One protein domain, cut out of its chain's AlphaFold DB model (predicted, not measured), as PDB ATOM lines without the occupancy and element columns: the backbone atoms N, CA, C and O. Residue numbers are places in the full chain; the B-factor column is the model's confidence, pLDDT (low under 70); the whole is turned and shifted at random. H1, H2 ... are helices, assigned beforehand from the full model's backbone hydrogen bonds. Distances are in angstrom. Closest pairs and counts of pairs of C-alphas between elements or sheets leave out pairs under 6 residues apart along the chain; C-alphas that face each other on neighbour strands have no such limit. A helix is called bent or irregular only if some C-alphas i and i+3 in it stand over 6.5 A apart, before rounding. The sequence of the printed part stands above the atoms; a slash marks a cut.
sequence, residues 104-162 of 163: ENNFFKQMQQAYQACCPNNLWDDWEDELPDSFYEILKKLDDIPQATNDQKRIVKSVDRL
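This is residues 104 to 162 of the 163 residues of an uncharacterized protein of Moorea sp. SIO3C2 (UniProt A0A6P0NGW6). H1 and H2 lie side by side, running the same way, and short H3 packs steeply across both; loop residues 125 to 130 and 147 to 152 stick out. The 59 printed residues hold three named helices, H1 H2 H3, and no named strand: all helix. The whole is compact, radius of gyration of the C-alphas 11.3 A, spanning 33 by 26 by 16 A.

Find C-alpha 104 at (38.966, -23.449, -35.472); H1 runs 18.2 A to residue 118, irregular, with C-alphas 106 and 109 8.1 A apart. H2 is residues 135 to 144, 14.5 A. H3, residues 154 to 160, 9.7 A, ends at (42.288, -16.919, -21.258).

H1 touches H2 at a shallow tilt of 22 degrees; their closest C-alphas, Tyr 115 and Ile 138, are 6.6 A apart. H3 touches H1 at a steep tilt of 61 degrees, opposite ways, closest at C-alphas 158 and 114, 5.1 A. H3 touches H2 at a steep 53 degrees, opposite ways, closest at C-alphas 155 and 142, 5.4 A. Every O i to N i+4 pair is within hydrogen-bond range in H2, 9 of 11 in H1, 2 of 3 in H3.

The printed part has no cut. The link H1 to H2, 16 residues, is long. Look for pLDDT under 70 at residues 121 to 129 and 147 to 150.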
ATOM      1  N   GLU A 104      38.098 -24.183 -34.544       88.19
ATOM      2  CA  GLU A 104      38.966 -23.449 -35.472       88.19
ATOM      3  C   GLU A 104      38.158 -22.661 -36.512       88.19
ATOM      4  O   GLU A 104      38.225 -21.437 -36.537       88.19
ATOM      5  N   ASN A 105      37.290 -23.320 -37.282       87.31
ATOM      6  CA  ASN A 105      36.538 -22.669 -38.364       87.31
ATOM      7  C   ASN A 105      35.639 -21.505 -37.909       87.31
ATOM      8  O   ASN A 105      35.386 -20.586 -38.686       87.31
ATOM      9  N   ASN A 106      35.154 -21.533 -36.665       90.69
ATOM     10  CA  ASN A 106      34.230 -20.522 -36.144       90.69
ATOM     11  C   ASN A 106      34.947 -19.404 -35.378       90.69
ATOM     12  O   ASN A 106      34.416 -18.299 -35.268       90.69
ATOM     13  N   PHE A 107      36.136 -19.693 -34.847       89.44
ATOM     14  CA  PHE A 107      36.848 -18.818 -33.920       89.44
ATOM     15  C   PHE A 107      38.255 -18.441 -34.391       89.44
ATOM     16  O   PHE A 107      38.989 -17.799 -33.646       89.44
ATOM     17  N   PHE A 108      38.652 -18.795 -35.617       90.19
ATOM     18  CA  PHE A 108      40.014 -18.564 -36.103       90.19
ATOM     19  C   PHE A 108      40.441 -17.093 -36.013       90.19
ATOM     20  O   PHE A 108      41.527 -16.788 -35.529       90.19
ATOM     21  N   LYS A 109      39.558 -16.156 -36.388       90.00
ATOM     22  CA  LYS A 109      39.837 -14.712 -36.275       90.00
ATOM     23  C   LYS A 109      40.072 -14.286 -34.825       90.00
ATOM     24  O   LYS A 109      40.970 -13.499 -34.550       90.00
ATOM     25  N   GLN A 110      39.289 -14.819 -33.896       91.19
ATOM     26  CA  GLN A 110      39.435 -14.569 -32.467       91.19
ATOM     27  C   GLN A 110      40.741 -15.182 -31.948       91.19
ATOM     28  O   GLN A 110      41.441 -14.537 -31.175       91.19
ATOM     29  N   MET A 111      41.128 -16.371 -32.424       90.88
ATOM     30  CA  MET A 111      42.430 -16.982 -32.123       90.88
ATOM     31  C   MET A 111      43.589 -16.103 -32.609       90.88
ATOM     32  O   MET A 111      44.537 -15.887 -31.855       90.88
ATOM     33  N   GLN A 112      43.497 -15.529 -33.815       89.88
ATOM     34  CA  GLN A 112      44.484 -14.570 -34.328       89.88
ATOM     35  C   GLN A 112      44.547 -13.291 -33.475       89.88
ATOM     36  O   GLN A 112      45.634 -12.804 -33.169       89.88
ATOM     37  N   GLN A 113      43.401 -12.760 -33.042       88.12
ATOM     38  CA  GLN A 113      43.344 -11.585 -32.165       88.12
ATOM     39  C   GLN A 113      43.927 -11.871 -30.775       88.12
ATOM     40  O   GLN A 113      44.695 -11.068 -30.245       88.12
ATOM     41  N   ALA A 114      43.608 -13.026 -30.190       88.25
ATOM     42  CA  ALA A 114      44.151 -13.464 -28.909       88.25
ATOM     43  C   ALA A 114      45.672 -13.667 -28.979       88.25
ATOM     44  O   ALA A 114      46.389 -13.260 -28.060       88.25
ATOM     45  N   TYR A 115      46.164 -14.230 -30.088       87.06
ATOM     46  CA  TYR A 115      47.587 -14.305 -30.415       87.06
ATOM     47  C   TYR A 115      48.235 -12.915 -30.449       87.06
ATOM     48  O   TYR A 115      49.183 -12.658 -29.705       87.06
ATOM     49  N   GLN A 116      47.685 -12.000 -31.252       84.19
ATOM     50  CA  GLN A 116      48.177 -10.628 -31.397       84.19
ATOM     51  C   GLN A 116      48.259  -9.923 -30.042       84.19
ATOM     52  O   GLN A 116      49.276  -9.322 -29.706       84.19
ATOM     53  N   ALA A 117      47.223 -10.055 -29.220       84.31
ATOM     54  CA  ALA A 117      47.165  -9.408 -27.919       84.31
ATOM     55  C   ALA A 117      48.140 -10.021 -26.887       84.31
ATOM     56  O   ALA A 117      48.400  -9.416 -25.842       84.31
ATOM     57  N   CYS A 118      48.683 -11.211 -27.171       82.12
ATOM     58  CA  CYS A 118      49.748 -11.851 -26.405       82.12
ATOM     59  C   CYS A 118      51.154 -11.545 -26.931       82.12
ATOM     60  O   CYS A 118      52.116 -11.929 -26.266       82.12
ATOM     61  N   CYS A 119      51.316 -10.875 -28.072       77.31
ATOM     62  CA  CYS A 119      52.629 -10.503 -28.596       77.31
ATOM     63  C   CYS A 119      53.107  -9.196 -27.940       77.31
ATOM     64  O   CYS A 119      52.339  -8.236 -27.882       77.31
ATOM     65  N   PRO A 120      54.339  -9.123 -27.397       70.81
ATOM     66  CA  PRO A 120      54.855  -7.878 -26.830       70.81
ATOM     67  C   PRO A 120      54.922  -6.741 -27.869       70.81
ATOM     68  O   PRO A 120      55.185  -6.969 -29.046       70.81
ATOM     69  N   ASN A 121      54.683  -5.504 -27.414       65.00
ATOM     70  CA  ASN A 121      54.514  -4.310 -28.258       65.00
ATOM     71  C   ASN A 121      55.727  -3.971 -29.150       65.00
ATOM     72  O   ASN A 121      55.572  -3.237 -30.115       65.00
ATOM     73  N   ASN A 122      56.913  -4.501 -28.853       58.41
ATOM     74  CA  ASN A 122      58.144  -4.281 -29.617       58.41
ATOM     75  C   ASN A 122      58.363  -5.280 -30.771       58.41
ATOM     76  O   ASN A 122      59.371  -5.180 -31.456       58.41
ATOM     77  N   LEU A 123      57.454  -6.239 -30.990       53.31
ATOM     78  CA  LEU A 123      57.464  -7.119 -32.171       53.31
ATOM     79  C   LEU A 123      56.777  -6.488 -33.397       53.31
ATOM     80  O   LEU A 123      56.733  -7.110 -34.449       53.31
ATOM     81  N   TRP A 124      56.216  -5.283 -33.261       50.88
ATOM     82  CA  TRP A 124      55.390  -4.633 -34.290       50.88
ATOM     83  C   TRP A 124      56.136  -3.585 -35.126       50.88
ATOM     84  O   TRP A 124      55.563  -3.074 -36.088       50.88
ATOM     85  N   ASP A 125      57.383  -3.257 -34.767       51.38
ATOM     86  CA  ASP A 125      58.196  -2.263 -35.485       51.38
ATOM     87  C   ASP A 125      58.898  -2.842 -36.729       51.38
ATOM     88  O   ASP A 125      59.374  -2.073 -37.562       51.38
ATOM     89  N   ASP A 126      58.907  -4.170 -36.898       50.62
ATOM     90  CA  ASP A 126      59.295  -4.839 -38.147       50.62
ATOM     91  C   ASP A 126      58.021  -5.340 -38.848       50.62
ATOM     92  O   ASP A 126      57.379  -6.302 -38.422       50.62
ATOM     93  N   TRP A 127      57.602  -4.643 -39.903       50.25
ATOM     94  CA  TRP A 127      56.404  -4.933 -40.703       50.25
ATOM     95  C   TRP A 127      56.522  -6.212 -41.565       50.25
ATOM     96  O   TRP A 127      56.266  -6.162 -42.766       50.25
ATOM     97  N   GLU A 128      56.867  -7.365 -40.984       52.00
ATOM     98  CA  GLU A 128      56.938  -8.644 -41.722       52.00
ATOM     99  C   GLU A 128      56.149  -9.820 -41.122       52.00
ATOM    100  O   GLU A 128      56.029 -10.855 -41.775       52.00
ATOM    101  N   ASP A 129      55.523  -9.694 -39.951       58.12
ATOM    102  CA  ASP A 129      54.658 -10.768 -39.450       58.12
ATOM    103  C   ASP A 129      53.204 -10.570 -39.896       58.12
ATOM    104  O   ASP A 129      52.371 -10.000 -39.185       58.12
ATOM    105  N   GLU A 130      52.872 -11.103 -41.076       70.69
ATOM    106  CA  GLU A 130      51.481 -11.438 -41.386       70.69
ATOM    107  C   GLU A 130      50.896 -12.266 -40.226       70.69
ATOM    108  O   GLU A 130      51.564 -13.135 -39.639       70.69
ATOM    109  N   LEU A 131      49.642 -11.967 -39.856       78.75
ATOM    110  CA  LEU A 131      48.930 -12.754 -38.851       78.75
ATOM    111  C   LEU A 131      49.031 -14.237 -39.227       78.75
ATOM    112  O   LEU A 131      48.864 -14.561 -40.403       78.75
ATOM    113  N   PRO A 132      49.273 -15.139 -38.258       86.69
ATOM    114  CA  PRO A 132      49.438 -16.551 -38.570       86.69
ATOM    115  C   PRO A 132      48.227 -17.063 -39.356       86.69
ATOM    116  O   PRO A 132      47.081 -16.812 -38.974       86.69
ATOM    117  N   ASP A 133      48.485 -17.758 -40.457       88.50
ATOM    118  CA  ASP A 133      47.487 -18.181 -41.446       88.50
ATOM    119  C   ASP A 133      46.785 -19.499 -41.086       88.50
ATOM    120  O   ASP A 133      45.792 -19.874 -41.707       88.50
ATOM    121  N   SER A 134      47.272 -20.185 -40.051       89.62
ATOM    122  CA  SER A 134      46.736 -21.450 -39.562       89.62
ATOM    123  C   SER A 134      46.796 -21.551 -38.042       89.62
ATOM    124  O   SER A 134      47.645 -20.941 -37.384       89.62
ATOM    125  N   PHE A 135      45.919 -22.378 -37.463       89.19
ATOM    126  CA  PHE A 135      45.902 -22.626 -36.021       89.19
ATOM    127  C   PHE A 135      47.249 -23.155 -35.513       89.19
ATOM    128  O   PHE A 135      47.740 -22.729 -34.471       89.19
ATOM    129  N   TYR A 136      47.904 -24.033 -36.272       89.38
ATOM    130  CA  TYR A 136      49.197 -24.588 -35.876       89.38
ATOM    131  C   TYR A 136      50.334 -23.560 -35.893       89.38
ATOM    132  O   TYR A 136      51.213 -23.645 -35.032       89.38
ATOM    133  N   GLU A 137      50.317 -22.583 -36.808       89.44
ATOM    134  CA  GLU A 137      51.287 -21.481 -36.791       89.44
ATOM    135  C   GLU A 137      51.043 -20.530 -35.612       89.44
ATOM    136  O   GLU A 137      52.014 -20.078 -35.007       89.44
ATOM    137  N   ILE A 138      49.784 -20.308 -35.199       89.25
ATOM    138  CA  ILE A 138      49.478 -19.591 -33.945       89.25
ATOM    139  C   ILE A 138      50.156 -20.289 -32.760       89.25
ATOM    140  O   ILE A 138      50.900 -19.653 -32.015       89.25
ATOM    141  N   LEU A 139      49.929 -21.599 -32.593       89.50
ATOM    142  CA  LEU A 139      50.491 -22.352 -31.465       89.50
ATOM    143  C   LEU A 139      52.023 -22.332 -31.480       89.50
ATOM    144  O   LEU A 139      52.642 -22.075 -30.452       89.50
ATOM    145  N   LYS A 140      52.630 -22.555 -32.650       89.25
ATOM    146  CA  LYS A 140      54.085 -22.532 -32.834       89.25
ATOM    147  C   LYS A 140      54.681 -21.182 -32.449       89.25
ATOM    148  O   LYS A 140      55.610 -21.137 -31.650       89.25
ATOM    149  N   LYS A 141      54.131 -20.085 -32.984       87.94
ATOM    150  CA  LYS A 141      54.601 -18.733 -32.670       87.94
ATOM    151  C   LYS A 141      54.440 -18.438 -31.174       87.94
ATOM    152  O   LYS A 141      55.360 -17.901 -30.577       87.94
ATOM    153  N   LEU A 142      53.342 -18.852 -30.531       86.38
ATOM    154  CA  LEU A 142      53.158 -18.680 -29.078       86.38
ATOM    155  C   LEU A 142      54.173 -19.455 -28.231       86.38
ATOM    156  O   LEU A 142      54.628 -18.924 -27.214       86.38
ATOM    157  N   ASP A 143      54.509 -20.680 -28.636       83.69
ATOM    158  CA  ASP A 143      55.491 -21.524 -27.950       83.69
ATOM    159  C   ASP A 143      56.932 -21.024 -28.141       83.69
ATOM    160  O   ASP A 143      57.761 -21.197 -27.248       83.69
ATOM    161  N   ASP A 144      57.237 -20.390 -29.275       83.19
ATOM    162  CA  ASP A 144      58.583 -19.898 -29.585       83.19
ATOM    163  C   ASP A 144      58.874 -18.500 -28.998       83.19
ATOM    164  O   ASP A 144      60.040 -18.109 -28.907       83.19
ATOM    165  N   ILE A 145      57.859 -17.743 -28.548       79.44
ATOM    166  CA  ILE A 145      58.086 -16.438 -27.906       79.44
ATOM    167  C   ILE A 145      58.789 -16.630 -26.545       79.44
ATOM    168  O   ILE A 145      58.199 -17.234 -25.636       79.44
ATOM    169  N   PRO A 146      59.978 -16.023 -26.336       70.69
ATOM    170  CA  PRO A 146      60.692 -16.078 -25.065       70.69
ATOM    171  C   PRO A 146      59.856 -15.543 -23.898       70.69
ATOM    172  O   PRO A 146      59.170 -14.518 -24.004       70.69
ATOM    173  N   GLN A 147      59.920 -16.237 -22.762       68.50
ATOM    174  CA  GLN A 147      59.184 -15.897 -21.545       68.50
ATOM    175  C   GLN A 147      60.062 -16.074 -20.311       68.50
ATOM    176  O   GLN A 147      60.956 -16.921 -20.290       68.50
ATOM    177  N   ALA A 148      59.807 -15.266 -19.281       67.50
ATOM    178  CA  ALA A 148      60.444 -15.446 -17.986       67.50
ATOM    179  C   ALA A 148      59.986 -16.774 -17.359       67.50
ATOM    180  O   ALA A 148      58.833 -17.172 -17.509       67.50
ATOM    181  N   THR A 149      60.871 -17.443 -16.619       58.25
ATOM    182  CA  THR A 149      60.640 -18.794 -16.068       58.25
ATOM    183  C   THR A 149      59.457 -18.896 -15.100       58.25
ATOM    184  O   THR A 149      58.991 -19.998 -14.836       58.25
ATOM    185  N   ASN A 150      58.978 -17.764 -14.575       61.59
ATOM    186  CA  ASN A 150      57.890 -17.701 -13.595       61.59
ATOM    187  C   ASN A 150      56.568 -17.184 -14.190       61.59
ATOM    188  O   ASN A 150      55.585 -17.062 -13.461       61.59
ATOM    189  N   ASP A 151      56.531 -16.869 -15.486       70.44
ATOM    190  CA  ASP A 151      55.323 -16.384 -16.146       70.44
ATOM    191  C   ASP A 151      54.495 -17.547 -16.698       70.44
ATOM    192  O   ASP A 151      55.015 -18.490 -17.290       70.44
ATOM    193  N   GLN A 152      53.168 -17.450 -16.570       76.62
ATOM    194  CA  GLN A 152      52.242 -18.348 -17.262       76.62
ATOM    195  C   GLN A 152      52.527 -18.326 -18.774       76.62
ATOM    196  O   GLN A 152      52.599 -17.242 -19.372       76.62
ATOM    197  N   LYS A 153      52.654 -19.520 -19.379       82.56
ATOM    198  CA  LYS A 153      52.970 -19.685 -20.807       82.56
ATOM    199  C   LYS A 153      51.990 -18.886 -21.678       82.56
ATOM    200  O   LYS A 153      50.779 -18.977 -21.483       82.56
ATOM    201  N   ARG A 154      52.488 -18.142 -22.672       83.00
ATOM    202  CA  ARG A 154      51.671 -17.336 -23.608       83.00
ATOM    203  C   ARG A 154      50.577 -18.131 -24.300       83.00
ATOM    204  O   ARG A 154      49.494 -17.592 -24.470       83.00
ATOM    205  N   ILE A 155      50.829 -19.397 -24.623       83.06
ATOM    206  CA  ILE A 155      49.819 -20.294 -25.192       83.06
ATOM    207  C   ILE A 155      48.612 -20.491 -24.253       83.06
ATOM    208  O   ILE A 155      47.478 -20.618 -24.703       83.06
ATOM    209  N   VAL A 156      48.829 -20.442 -22.935       84.12
ATOM    210  CA  VAL A 156      47.759 -20.471 -21.930       84.12
ATOM    211  C   VAL A 156      47.116 -19.086 -21.811       84.12
ATOM    212  O   VAL A 156      45.896 -18.979 -21.871       84.12
ATOM    213  N   LYS A 157      47.914 -18.010 -21.764       85.06
ATOM    214  CA  LYS A 157      47.396 -16.625 -21.728       85.06
ATOM    215  C   LYS A 157      46.522 -16.275 -22.937       85.06
ATOM    216  O   LYS A 157      45.600 -15.478 -22.805       85.06
ATOM    217  N   SER A 158      46.810 -16.821 -24.120       84.12
ATOM    218  CA  SER A 158      45.978 -16.602 -25.306       84.12
ATOM    219  C   SER A 158      44.619 -17.276 -25.172       84.12
ATOM    220  O   SER A 158      43.635 -16.745 -25.665       84.12
ATOM    221  N   VAL A 159      44.547 -18.412 -24.479       84.38
ATOM    222  CA  VAL A 159      43.287 -19.131 -24.246       84.38
ATOM    223  C   VAL A 159      42.413 -18.372 -23.256       84.38
ATOM    224  O   VAL A 159      41.222 -18.228 -23.508       84.38
ATOM    225  N   ASP A 160      43.004 -17.784 -22.212       85.00
ATOM    226  CA  ASP A 160      42.288 -16.919 -21.258       85.00
ATOM    227  C   ASP A 160      41.638 -15.694 -21.932       85.00
ATOM    228  O   ASP A 160      40.723 -15.099 -21.380       85.00
ATOM    229  N   ARG A 161      42.102 -15.305 -23.129       83.38
ATOM    230  CA  ARG A 161      41.542 -14.199 -23.925       83.38
ATOM    231  C   ARG A 161      40.475 -14.638 -24.932       83.38
ATOM    232  O   ARG A 161      39.902 -13.782 -25.601       83.38
ATOM    233  N   LEU A 162      40.266 -15.944 -25.092       81.75
ATOM    234  CA  LEU A 162      39.233 -16.520 -25.959       81.75
ATOM    235  C   LEU A 162      37.934 -16.838 -25.207       81.75
ATOM    236  O   LEU A 162      36.915 -17.059 -25.861       81.75
TER     237      LEU A 162